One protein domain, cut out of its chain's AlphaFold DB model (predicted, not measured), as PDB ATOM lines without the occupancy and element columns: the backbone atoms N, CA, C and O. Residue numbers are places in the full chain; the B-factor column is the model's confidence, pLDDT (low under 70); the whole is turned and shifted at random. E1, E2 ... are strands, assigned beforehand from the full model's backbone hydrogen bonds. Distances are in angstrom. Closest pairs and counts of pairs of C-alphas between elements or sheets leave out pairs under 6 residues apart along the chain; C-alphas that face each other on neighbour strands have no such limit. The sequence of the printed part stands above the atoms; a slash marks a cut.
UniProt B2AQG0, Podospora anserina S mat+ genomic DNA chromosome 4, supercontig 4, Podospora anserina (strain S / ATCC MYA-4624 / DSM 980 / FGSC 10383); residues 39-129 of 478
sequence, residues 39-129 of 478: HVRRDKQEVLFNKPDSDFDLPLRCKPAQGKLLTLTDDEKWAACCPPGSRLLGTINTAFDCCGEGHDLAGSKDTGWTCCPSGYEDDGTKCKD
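What this domain is: This is residues 39 to 129 of the 478 residues of an uncharacterized protein of Podospora anserina (strain S / ATCC MYA-4624 / DSM 980 / FGSC 10383) (UniProt B2AQG0). Picture a loose row of small strand hairpins stacked one after another along the long axis: a three-stranded sheet E1-E2-E3 at one end, then the two-stranded hairpins E4-E5, E6-E7 and E8-E9, with a short paired tail, residues 118 to 129, at the other end. The printed part has 91 residues with no named helix and nine named strands, in chain order E1 to E9; the class is all strand, though 41 of the 91 residues are in named elements, under half. The largest sheet has the order E1 - E2 - E3, and the four sheets are antiparallel throughout. The whole is loose, with a radius of gyration of the C-alphas of 15.5 A, and elongated, spanning 52 by 26 by 20 A.

How they stand to each other: Begin with E1, residues 39 to 41, E2, residues 46 to 50, and E3, residues 57 to 61, a meander, each strand the antiparallel neighbour of the one before. E1 and E2 form a hairpin, where you find N 39 and O 48 2.9 A apart, within hydrogen-bond range; in the hairpin of E2 and E3, N 60 and O 47 are 2.8 A apart. Move on to the hairpin of E4, residues 69 to 72, and E5, residues 79 to 82, with N 69 and O 82 at 2.8 A. The closest C-alphas of E3 and E4 are those of Arg 61 and Leu 70, 6.5 A apart. Next look at the hairpin of E6, residues 87 to 90, and E7, residues 96 to 99, with N 87 and O 99 at 2.8 A. The closest C-alphas of E4 and E6 are those of Leu 72 and Leu 88, 5.9 A apart. The last hairpin is E8, residues 103 to 108, with E9, residues 112 to 117, where N 104 and O 116 are 2.8 A apart. The closest C-alphas of E7 and E9 are those of Cys 99 and Cys 115, 5.4 A apart. Among the pairs that stay apart are E1 and E9, and E4 and E8.

Where its parts are: Find C-alpha 39 at (126.722, 177.514, 157.533), where E1 begins. E2 is 12.5 A from first to last C-alpha and E3 12.4 A. E1 measures 6.4 A, E4 9.7 A, E5 9.1 A, E6 9.8 A and E7 9.3 A. Find C-alpha 103 at (144.432, 163.312, 174.205); from there E8 runs 16.0 A, and E9 runs 15.8 A to C-alpha 117 at (147.252, 162.124, 176.973).

The domain as a whole: The two C-alphas farthest apart are those of Asp 55 and Asp 129, 52.6 A. Look past E9 for residues 121 to 122, which pair antiparallel with residues 127 to 128. The printed part has no cut, and no link between named strands is long. The mean pLDDT of the printed part is 88.2, and no printed residue is under 70.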
ATOM      1  N   HIS A  39     127.400 178.797 157.669       82.31
ATOM      2  CA  HIS A  39     126.722 177.514 157.533       82.31
ATOM      3  C   HIS A  39     127.734 176.383 157.331       82.31
ATOM      4  O   HIS A  39     128.561 176.417 156.417       82.31
ATOM      5  N   VAL A  40     127.668 175.356 158.178       83.62
ATOM      6  CA  VAL A  40     128.560 174.194 158.104       83.62
ATOM      7  C   VAL A  40     127.973 173.143 157.166       83.62
ATOM      8  O   VAL A  40     126.920 172.565 157.429       83.62
ATOM      9  N   ARG A  41     128.703 172.821 156.098       83.12
ATOM     10  CA  ARG A  41     128.366 171.753 155.154       83.12
ATOM     11  C   ARG A  41     129.275 170.550 155.356       83.12
ATOM     12  O   ARG A  41     130.350 170.438 154.759       83.12
ATOM     13  N   ARG A  42     128.832 169.629 156.214       80.75
ATOM     14  CA  ARG A  42     129.593 168.419 156.570       80.75
ATOM     15  C   ARG A  42     129.806 167.476 155.381       80.75
ATOM     16  O   ARG A  42     130.859 166.853 155.292       80.75
ATOM     17  N   ASP A  43     128.850 167.422 154.451       77.56
ATOM     18  CA  ASP A  43     128.907 166.627 153.213       77.56
ATOM     19  C   ASP A  43     130.097 167.006 152.322       77.56
ATOM     20  O   ASP A  43     130.712 166.148 151.691       77.56
ATOM     21  N   LYS A  44     130.436 168.296 152.290       76.88
ATOM     22  CA  LYS A  44     131.492 168.858 151.437       76.88
ATOM     23  C   LYS A  44     132.750 169.268 152.195       76.88
ATOM     24  O   LYS A  44     133.668 169.804 151.575       76.88
ATOM     25  N   GLN A  45     132.796 169.015 153.505       85.12
ATOM     26  CA  GLN A  45     133.863 169.462 154.404       85.12
ATOM     27  C   GLN A  45     134.207 170.948 154.238       85.12
ATOM     28  O   GLN A  45     135.369 171.328 154.063       85.12
ATOM     29  N   GLU A  46     133.179 171.792 154.281       88.25
ATOM     30  CA  GLU A  46     133.334 173.237 154.145       88.25
ATOM     31  C   GLU A  46     132.510 174.017 155.173       88.25
ATOM     32  O   GLU A  46     131.414 173.602 155.554       88.25
ATOM     33  N   VAL A  47     133.029 175.172 155.592       87.38
ATOM     34  CA  VAL A  47     132.236 176.210 156.266       87.38
ATOM     35  C   VAL A  47     131.972 177.313 155.254       87.38
ATOM     36  O   VAL A  47     132.916 177.890 154.719       87.38
ATOM     37  N   LEU A  48     130.706 177.598 154.973       88.00
ATOM     38  CA  LEU A  48     130.303 178.697 154.105       88.00
ATOM     39  C   LEU A  48     130.107 179.946 154.950       88.00
ATOM     40  O   LEU A  48     129.295 179.941 155.869       88.00
ATOM     41  N   PHE A  49     130.839 181.009 154.640       83.81
ATOM     42  CA  PHE A  49     130.617 182.319 155.232       83.81
ATOM     43  C   PHE A  49     129.747 183.138 154.290       83.81
ATOM     44  O   PHE A  49     130.203 183.514 153.206       83.81
ATOM     45  N   ASN A  50     128.519 183.419 154.717       83.25
ATOM     46  CA  ASN A  50     127.667 184.372 154.035       83.25
ATOM     47  C   ASN A  50     127.959 185.764 154.601       83.25
ATOM     48  O   ASN A  50     127.901 185.981 155.813       83.25
ATOM     49  N   LYS A  51     128.357 186.697 153.737       77.69
ATOM     50  CA  LYS A  51     128.514 188.091 154.139       77.69
ATOM     51  C   LYS A  51     127.163 188.775 153.908       77.69
ATOM     52  O   LYS A  51     126.720 188.761 152.760       77.69
ATOM     53  N   PRO A  52     126.541 189.395 154.929       73.50
ATOM     54  CA  PRO A  52     125.337 190.181 154.700       73.50
ATOM     55  C   PRO A  52     125.629 191.228 153.613       73.50
ATOM     56  O   PRO A  52     126.694 191.851 153.626       73.50
ATOM     57  N   ASP A  53     124.727 191.332 152.636       81.00
ATOM     58  CA  ASP A  53     124.834 192.169 151.427       81.00
ATOM     59  C   ASP A  53     125.791 191.665 150.324       81.00
ATOM     60  O   ASP A  53     126.221 192.430 149.459       81.00
ATOM     61  N   SER A  54     126.131 190.372 150.325       80.75
ATOM     62  CA  SER A  54     126.891 189.714 149.254       80.75
ATOM     63  C   SER A  54     126.108 188.543 148.669       80.75
ATOM     64  O   SER A  54     125.693 187.648 149.397       80.75
ATOM     65  N   ASP A  55     126.018 188.478 147.340       83.94
ATOM     66  CA  ASP A  55     125.469 187.316 146.620       83.94
ATOM     67  C   ASP A  55     126.439 186.115 146.589       83.94
ATOM     68  O   ASP A  55     126.142 185.067 146.015       83.94
ATOM     69  N   PHE A  56     127.634 186.269 147.170       78.94
ATOM     70  CA  PHE A  56     128.682 185.252 147.186       78.94
ATOM     71  C   PHE A  56     128.872 184.646 148.575       78.94
ATOM     72  O   PHE A  56     129.123 185.373 149.540       78.94
ATOM     73  N   ASP A  57     128.881 183.313 148.627       82.81
ATOM     74  CA  ASP A  57     129.391 182.549 149.763       82.81
ATOM     75  C   ASP A  57     130.913 182.378 149.648       82.81
ATOM     76  O   ASP A  57     131.450 182.046 148.586       82.81
ATOM     77  N   LEU A  58     131.618 182.548 150.767       84.94
ATOM     78  CA  LEU A  58     133.052 182.280 150.875       84.94
ATOM     79  C   LEU A  58     133.278 180.918 151.551       84.94
ATOM     80  O   LEU A  58     133.088 180.809 152.765       84.94
ATOM     81  N   PRO A  59     133.693 179.872 150.810       88.50
ATOM     82  CA  PRO A  59     133.936 178.560 151.391       88.50
ATOM     83  C   PRO A  59     135.313 178.487 152.061       88.50
ATOM     84  O   PRO A  59     136.353 178.643 151.418       88.50
ATOM     85  N   LEU A  60     135.336 178.161 153.351       89.25
ATOM     86  CA  LEU A  60     136.533 177.723 154.057       89.25
ATOM     87  C   LEU A  60     136.660 176.205 153.927       89.25
ATOM     88  O   LEU A  60     135.830 175.451 154.434       89.25
ATOM     89  N   ARG A  61     137.723 175.768 153.251       90.31
ATOM     90  CA  ARG A  61     138.041 174.355 153.015       90.31
ATOM     91  C   ARG A  61     139.506 174.078 153.298       90.31
ATOM     92  O   ARG A  61     140.373 174.920 153.048       90.31
ATOM     93  N   CYS A  62     139.792 172.861 153.734       91.31
ATOM     94  CA  CYS A  62     141.160 172.375 153.835       91.31
ATOM     95  C   CYS A  62     141.708 172.003 152.461       91.31
ATOM     96  O   CYS A  62     140.989 171.487 151.605       91.31
ATOM     97  N   LYS A  63     142.998 172.271 152.229       88.94
ATOM     98  CA  LYS A  63     143.656 171.883 150.976       88.94
ATOM     99  C   LYS A  63     143.759 170.351 150.914       88.94
ATOM    100  O   LYS A  63     144.481 169.790 151.741       88.94
ATOM    101  N   PRO A  64     143.157 169.682 149.911       79.12
ATOM    102  CA  PRO A  64     143.138 168.216 149.847       79.12
ATOM    103  C   PRO A  64     144.537 167.590 149.824       79.12
ATOM    104  O   PRO A  64     144.778 166.566 150.452       79.12
ATOM    105  N   ALA A  65     145.494 168.255 149.166       79.69
ATOM    106  CA  ALA A  65     146.875 167.788 149.034       79.69
ATOM    107  C   ALA A  65     147.627 167.628 150.370       79.69
ATOM    108  O   ALA A  65     148.688 167.016 150.396       79.69
ATOM    109  N   GLN A  66     147.111 168.187 151.471       86.44
ATOM    110  CA  GLN A  66     147.740 168.087 152.790       86.44
ATOM    111  C   GLN A  66     147.214 166.915 153.625       86.44
ATOM    112  O   GLN A  66     147.681 166.733 154.746       86.44
ATOM    113  N   GLY A  67     146.239 166.147 153.120       88.12
ATOM    114  CA  GLY A  67     145.648 165.022 153.853       88.12
ATOM    115  C   GLY A  67     144.922 165.433 155.138       88.12
ATOM    116  O   GLY A  67     144.734 164.606 156.018       88.12
ATOM    117  N   LYS A  68     144.548 166.710 155.267       91.44
ATOM    118  CA  LYS A  68     143.847 167.263 156.429       91.44
ATOM    119  C   LYS A  68     142.368 167.447 156.119       91.44
ATOM    120  O   LYS A  68     142.014 167.819 155.001       91.44
ATOM    121  N   LEU A  69     141.536 167.242 157.130       91.25
ATOM    122  CA  LEU A  69     140.090 167.388 157.071       91.25
ATOM    123  C   LEU A  69     139.661 168.625 157.853       91.25
ATOM    124  O   LEU A  69     140.292 169.011 158.845       91.25
ATOM    125  N   LEU A  70     138.579 169.251 157.396       93.31
ATOM    126  CA  LEU A  70     137.959 170.336 158.143       93.31
ATOM    127  C   LEU A  70     137.375 169.754 159.429       93.31
ATOM    128  O   LEU A  70     136.497 168.895 159.382       93.31
ATOM    129  N   THR A  71     137.882 170.218 160.564       93.06
ATOM    130  CA  THR A  71     137.487 169.756 161.895       93.06
ATOM    131  C   THR A  71     136.985 170.944 162.694       93.06
ATOM    132  O   THR A  71     137.591 172.018 162.666       93.06
ATOM    133  N   LEU A  72     135.857 170.750 163.367       91.56
ATOM    134  CA  LEU A  72     135.191 171.755 164.187       91.56
ATOM    135  C   LEU A  72     135.436 171.449 165.665       91.56
ATOM    136  O   LEU A  72     135.661 170.292 166.023       91.56
ATOM    137  N   THR A  73     135.382 172.476 166.507       92.00
ATOM    138  CA  THR A  73     135.217 172.285 167.953       92.00
ATOM    139  C   THR A  73     133.857 171.663 168.262       92.00
ATOM    140  O   THR A  73     132.938 171.742 167.447       92.00
ATOM    141  N   ASP A  74     133.701 171.087 169.456       88.50
ATOM    142  CA  ASP A  74     132.441 170.456 169.885       88.50
ATOM    143  C   ASP A  74     131.250 171.430 169.892       88.50
ATOM    144  O   ASP A  74     130.111 171.034 169.662       88.50
ATOM    145  N   ASP A  75     131.510 172.720 170.123       87.50
ATOM    146  CA  ASP A  75     130.501 173.782 170.053       87.50
ATOM    147  C   ASP A  75     130.298 174.354 168.639       87.50
ATOM    148  O   ASP A  75     129.543 175.310 168.468       87.50
ATOM    149  N   GLU A  76     131.004 173.803 167.649       88.81
ATOM    150  CA  GLU A  76     131.025 174.192 166.236       88.81
ATOM    151  C   GLU A  76     131.385 175.661 165.962       88.81
ATOM    152  O   GLU A  76     131.235 176.146 164.838       88.81
ATOM    153  N   LYS A  77     131.905 176.388 166.961       87.56
ATOM    154  CA  LYS A  77     132.230 177.816 166.812       87.56
ATOM    155  C   LYS A  77     133.575 178.080 166.156       87.56
ATOM    156  O   LYS A  77     133.841 179.203 165.720       87.56
ATOM    157  N   TRP A  78     134.446 177.082 166.121       90.06
ATOM    158  CA  TRP A  78     135.799 177.208 165.601       90.06
ATOM    159  C   TRP A  78     136.093 176.057 164.661       90.06
ATOM    160  O   TRP A  78     135.655 174.931 164.884       90.06
ATOM    161  N   ALA A  79     136.846 176.351 163.606       92.00
ATOM    162  CA  ALA A  79     137.220 175.368 162.606       92.00
ATOM    163  C   ALA A  79     138.714 175.448 162.306       92.00
ATOM    164  O   ALA A  79     139.298 176.533 162.224       92.00
ATOM    165  N   ALA A  80     139.325 174.291 162.085       93.50
ATOM    166  CA  ALA A  80     140.710 174.174 161.665       93.50
ATOM    167  C   ALA A  80     140.895 172.977 160.730       93.50
ATOM    168  O   ALA A  80     140.049 172.089 160.625       93.50
ATOM    169  N   CYS A  81     142.031 172.957 160.038       94.62
ATOM    170  CA  CYS A  81     142.437 171.815 159.233       94.62
ATOM    171  C   CYS A  81     143.287 170.871 160.069       94.62
ATOM    172  O   CYS A  81     144.468 171.148 160.310       94.62
ATOM    173  N   CYS A  82     142.693 169.751 160.460       94.69
ATOM    174  CA  CYS A  82     143.318 168.765 161.325       94.69
ATOM    175  C   CYS A  82     143.575 167.441 160.585       94.69
ATOM    176  O   CYS A  82     142.915 167.153 159.583       94.69
ATOM    177  N   PRO A  83     144.560 166.635 161.019       92.44
ATOM    178  CA  PRO A  83     144.730 165.276 160.515       92.44
ATOM    179  C   PRO A  83     143.462 164.418 160.707       92.44
ATOM    180  O   PRO A  83     142.693 164.659 161.642       92.44
ATOM    181  N   PRO A  84     143.226 163.396 159.870       91.06
ATOM    182  CA  PRO A  84     142.077 162.509 160.024       91.06
ATOM    183  C   PRO A  84     142.112 161.803 161.386       91.06
ATOM    184  O   PRO A  84     143.171 161.350 161.813       91.06
ATOM    185  N   GLY A  85     140.964 161.711 162.061       88.88
ATOM    186  CA  GLY A  85     140.852 161.070 163.380       88.88
ATOM    187  C   GLY A  85     141.291 161.934 164.570       88.88
ATOM    188  O   GLY A  85     141.271 161.458 165.699       88.88
ATOM    189  N   SER A  86     141.667 163.195 164.344       93.31
ATOM    190  CA  SER A  86     141.916 164.153 165.428       93.31
ATOM    191  C   SER A  86     140.698 165.042 165.693       93.31
ATOM    192  O   SER A  86     139.818 165.190 164.842       93.31
ATOM    193  N   ARG A  87     140.651 165.627 166.888       94.00
ATOM    194  CA  ARG A  87     139.632 166.576 167.345       94.00
ATOM    195  C   ARG A  87     140.268 167.948 167.512       94.00
ATOM    196  O   ARG A  87     141.407 168.049 167.962       94.00
ATOM    197  N   LEU A  88     139.534 169.003 167.172       95.00
ATOM    198  CA  LEU A  88     139.970 170.368 167.448       95.00
ATOM    199  C   LEU A  88     139.590 170.719 168.886       95.00
ATOM    200  O   LEU A  88     138.411 170.892 169.189       95.00
ATOM    201  N   LEU A  89     140.587 170.821 169.760       94.19
ATOM    202  CA  LEU A  89     140.400 171.163 171.165       94.19
ATOM    203  C   LEU A  89     140.904 172.574 171.440       94.19
ATOM    204  O   LEU A  89     141.842 173.045 170.798       94.19
ATOM    205  N   GLY A  90     140.281 173.241 172.409       92.50
ATOM    206  CA  GLY A  90     140.666 174.578 172.840       92.50
ATOM    207  C   GLY A  90     139.510 175.564 172.927       92.50
ATOM    208  O   GLY A  90     138.365 175.277 172.587       92.50
ATOM    209  N   THR A  91     139.832 176.758 173.403       90.69
ATOM    210  CA  THR A  91     138.929 177.894 173.572       90.69
ATOM    211  C   THR A  91     139.681 179.179 173.237       90.69
ATOM    212  O   THR A  91     140.896 179.174 173.082       90.69
ATOM    213  N   ILE A  92     138.988 180.318 173.209       87.06
ATOM    214  CA  ILE A  92     139.635 181.628 173.020       87.06
ATOM    215  C   ILE A  92     140.608 182.011 174.151       87.06
ATOM    216  O   ILE A  92     141.479 182.856 173.950       87.06
ATOM    217  N   ASN A  93     140.445 181.415 175.335       84.38
ATOM    218  CA  ASN A  93     141.287 181.678 176.501       84.38
ATOM    219  C   ASN A  93     142.469 180.705 176.599       84.38
ATOM    220  O   ASN A  93     143.381 180.930 177.394       84.38
ATOM    221  N   THR A  94     142.445 179.636 175.807       90.25
ATOM    222  CA  THR A  94     143.540 178.677 175.657       90.25
ATOM    223  C   THR A  94     144.103 178.780 174.239       90.25
ATOM    224  O   THR A  94     143.692 179.635 173.453       90.25
ATOM    225  N   ALA A  95     145.045 177.915 173.870       90.38
ATOM    226  CA  ALA A  95     145.294 177.683 172.452       90.38
ATOM    227  C   ALA A  95     144.177 176.822 171.848       90.38
ATOM    228  O   ALA A  95     143.344 176.268 172.568       90.38
ATOM    229  N   PHE A  96     144.207 176.700 170.526       93.56
ATOM    230  CA  PHE A  96     143.497 175.659 169.801       93.56
ATOM    231  C   PHE A  96     144.520 174.729 169.166       93.56
ATOM    232  O   PHE A  96     145.465 175.215 168.539       93.56
ATOM    233  N   ASP A  97     144.314 173.422 169.291       94.94
ATOM    234  CA  ASP A  97     145.178 172.420 168.673       94.94
ATOM    235  C   ASP A  97     144.387 171.181 168.229       94.94
ATOM    236  O   ASP A  97     143.284 170.909 168.707       94.94
ATOM    237  N   CYS A  98     144.944 170.448 167.270       95.31
ATOM    238  CA  CYS A  98     144.362 169.224 166.734       95.31
ATOM    239  C   CYS A  98     144.899 168.020 167.520       95.31
ATOM    240  O   CYS A  98     145.960 167.485 167.192       95.31
ATOM    241  N   CYS A  99     144.164 167.575 168.536       94.94
ATOM    242  CA  CYS A  99     144.586 166.474 169.396       94.94
ATOM    243  C   CYS A  99     144.036 165.130 168.909       94.94
ATOM    244  O   CYS A  99     142.901 165.034 168.440       94.94
ATOM    245  N   GLY A 100     144.852 164.080 169.013       93.25
ATOM    246  CA  GLY A 100     144.423 162.714 168.713       93.25
ATOM    247  C   GLY A 100     143.362 162.200 169.691       93.25
ATOM    248  O   GLY A 100     143.068 162.818 170.715       93.25
ATOM    249  N   GLU A 101     142.785 161.043 169.381       90.94
ATOM    250  CA  GLU A 101     141.912 160.339 170.321       90.94
ATOM    251  C   GLU A 101     142.664 160.021 171.633       90.94
ATOM    252  O   GLU A 101     143.867 159.742 171.626       90.94
ATOM    253  N   GLY A 102     141.974 160.136 172.772       88.38
ATOM    254  CA  GLY A 102     142.568 159.942 174.104       88.38
ATOM    255  C   GLY A 102     143.578 161.014 174.532       88.38
ATOM    256  O   GLY A 102     144.334 160.782 175.473       88.38
ATOM    257  N   HIS A 103     143.627 162.151 173.833       93.75
ATOM    258  CA  HIS A 103     144.432 163.312 174.205       93.75
ATOM    259  C   HIS A 103     143.541 164.532 174.450       93.75
ATOM    260  O   HIS A 103     142.541 164.731 173.749       93.75
ATOM    261  N   ASP A 104     143.966 165.361 175.400       92.44
ATOM    262  CA  ASP A 104     143.368 166.639 175.763       92.44
ATOM    263  C   ASP A 104     144.380 167.776 175.593       92.44
ATOM    264  O   ASP A 104     145.596 167.570 175.568       92.44
ATOM    265  N   LEU A 105     143.873 169.001 175.464       93.69
ATOM    266  CA  LEU A 105     144.717 170.187 175.433       93.69
ATOM    267  C   LEU A 105     145.141 170.542 176.865       93.69
ATOM    268  O   LEU A 105     144.318 170.996 177.661       93.69
ATOM    269  N   ALA A 106     146.419 170.358 177.178       93.00
ATOM    270  CA  ALA A 106     147.000 170.619 178.488       93.00
ATOM    271  C   ALA A 106     147.970 171.806 178.440       93.00
ATOM    272  O   ALA A 106     148.476 172.163 177.376       93.00
ATOM    273  N   GLY A 107     148.214 172.422 179.599       90.56
ATOM    274  CA  GLY A 107     149.163 173.525 179.766       90.56
ATOM    275  C   GLY A 107     148.533 174.804 180.311       90.56
ATOM    276  O   GLY A 107     147.390 174.822 180.775       90.56
ATOM    277  N   SER A 108     149.300 175.888 180.294       90.19
ATOM    278  CA  SER A 108     148.916 177.172 180.880       90.19
ATOM    279  C   SER A 108     149.341 178.351 180.009       90.19
ATOM    280  O   SER A 108     150.100 178.222 179.053       90.19
ATOM    281  N   LYS A 109     148.887 179.554 180.369       86.50
ATOM    282  CA  LYS A 109     149.301 180.782 179.678       86.50
ATOM    283  C   LYS A 109     150.818 181.017 179.738       86.50
ATOM    284  O   LYS A 109     151.364 181.609 178.811       86.50
ATOM    285  N   ASP A 110     151.469 180.553 180.804       84.31
ATOM    286  CA  ASP A 110     152.903 180.756 181.037       84.31
ATOM    287  C   ASP A 110     153.761 179.702 180.329       84.31
ATOM    288  O   ASP A 110     154.855 180.000 179.855       84.31
ATOM    289  N   THR A 111     153.254 178.471 180.238       87.69
ATOM    290  CA  THR A 111     153.972 177.314 179.678       87.69
ATOM    291  C   THR A 111     153.660 177.074 178.200       87.69
ATOM    292  O   THR A 111     154.480 176.517 177.473       87.69
ATOM    293  N   GLY A 112     152.523 177.579 177.722       90.88
ATOM    294  CA  GLY A 112     151.947 177.213 176.437       90.88
ATOM    295  C   GLY A 112     150.912 176.102 176.598       90.88
ATOM    296  O   GLY A 112     150.655 175.618 177.695       90.88
ATOM    297  N   TRP A 113     150.285 175.733 175.485       91.94
ATOM    298  CA  TRP A 113     149.336 174.627 175.440       91.94
ATOM    299  C   TRP A 113     149.796 173.611 174.407       91.94
ATOM    300  O   TRP A 113     150.246 173.995 173.323       91.94
ATOM    301  N   THR A 114     149.642 172.333 174.728       93.50
ATOM    302  CA  THR A 114     149.962 171.221 173.838       93.50
ATOM    303  C   THR A 114     148.997 170.060 174.055       93.50
ATOM    304  O   THR A 114     148.323 169.975 175.083       93.50
ATOM    305  N   CYS A 115     148.899 169.162 173.079       94.25
ATOM    306  CA  CYS A 115     148.107 167.947 173.227       94.25
ATOM    307  C   CYS A 115     148.861 166.928 174.088       94.25
ATOM    308  O   CYS A 115     149.909 166.426 173.683       94.25
ATOM    309  N   CYS A 116     148.292 166.578 175.237       93.19
ATOM    310  CA  CYS A 116     148.800 165.545 176.134       93.19
ATOM    311  C   CYS A 116     147.785 164.407 176.271       93.19
ATOM    312  O   CYS A 116     146.599 164.634 176.031       93.19
ATOM    313  N   PRO A 117     148.201 163.184 176.651       93.19
ATOM    314  CA  PRO A 117     147.252 162.124 176.973       93.19
ATOM    315  C   PRO A 117     146.239 162.604 178.017       93.19
ATOM    316  O   PRO A 117     146.577 163.391 178.903       93.19
ATOM    317  N   SER A 118     144.991 162.158 177.909       89.06
ATOM    318  CA  SER A 118     143.922 162.622 178.792       89.06
ATOM    319  C   SER A 118     144.295 162.466 180.271       89.06
ATOM    320  O   SER A 118     144.674 161.386 180.723       89.06
ATOM    321  N   GLY A 119     144.196 163.567 181.021       82.12
ATOM    322  CA  GLY A 119     144.560 163.652 182.441       82.12
ATOM    323  C   GLY A 119     145.994 164.108 182.740       82.12
ATOM    324  O   GLY A 119     146.296 164.377 183.899       82.12
ATOM    325  N   TYR A 120     146.867 164.224 181.740       88.19
ATOM    326  CA  TYR A 120     148.242 164.702 181.915       88.19
ATOM    327  C   TYR A 120     148.296 166.240 181.936       88.19
ATOM    328  O   TYR A 120     147.493 166.911 181.286       88.19
ATOM    329  N   GLU A 121     149.268 166.808 182.654       87.31
ATOM    330  CA  GLU A 121     149.534 168.256 182.670       87.31
ATOM    331  C   GLU A 121     150.782 168.580 181.839       87.31
ATOM    332  O   GLU A 121     151.779 167.870 181.933       87.31
ATOM    333  N   ASP A 122     150.774 169.663 181.060       87.38
ATOM    334  CA  ASP A 122     151.974 170.143 180.360       87.38
ATOM    335  C   ASP A 122     152.737 171.155 181.226       87.38
ATOM    336  O   ASP A 122     152.160 172.122 181.726       87.38
ATOM    337  N   ASP A 123     154.042 170.938 181.401       85.06
ATOM    338  CA  ASP A 123     154.934 171.871 182.099       85.06
ATOM    339  C   ASP A 123     155.619 172.887 181.167       85.06
ATOM    340  O   ASP A 123     156.482 173.649 181.608       85.06
ATOM    341  N   GLY A 124     155.241 172.897 179.884       84.62
ATOM    342  CA  GLY A 124     155.813 173.734 178.827       84.62
ATOM    343  C   GLY A 124     156.996 173.089 178.112       84.62
ATOM    344  O   GLY A 124     157.506 173.635 177.131       84.62
ATOM    345  N   THR A 125     157.442 171.926 178.586       86.06
ATOM    346  CA  THR A 125     158.445 171.096 177.913       86.06
ATOM    347  C   THR A 125     157.973 169.669 177.680       86.06
ATOM    348  O   THR A 125     158.356 169.076 176.671       86.06
ATOM    349  N   LYS A 126     157.166 169.109 178.587       87.44
ATOM    350  CA  LYS A 126     156.636 167.752 178.495       87.44
ATOM    351  C   LYS A 126     155.314 167.601 179.243       87.44
ATOM    352  O   LYS A 126     155.107 168.166 180.318       87.44
ATOM    353  N   CYS A 127     154.494 166.694 178.723       88.69
ATOM    354  CA  CYS A 127     153.363 166.136 179.445       88.69
ATOM    355  C   CYS A 127     153.884 165.332 180.643       88.69
ATOM    356  O   CYS A 127     154.618 164.355 180.482       88.69
ATOM    357  N   LYS A 128     153.525 165.758 181.845       85.38
ATOM    358  CA  LYS A 128     153.750 165.035 183.091       85.38
ATOM    359  C   LYS A 128     152.548 164.171 183.397       85.38
ATOM    360  O   LYS A 128     151.419 164.554 183.084       85.38
ATOM    361  N   ASP A 129     152.825 163.035 184.035       76.81
ATOM    362  CA  ASP A 129     151.788 162.172 184.583       76.81
ATOM    363  C   ASP A 129     150.747 162.998 185.341       76.81
ATOM    364  O   ASP A 129     151.110 164.020 185.948       76.81
TER     365      ASP A 129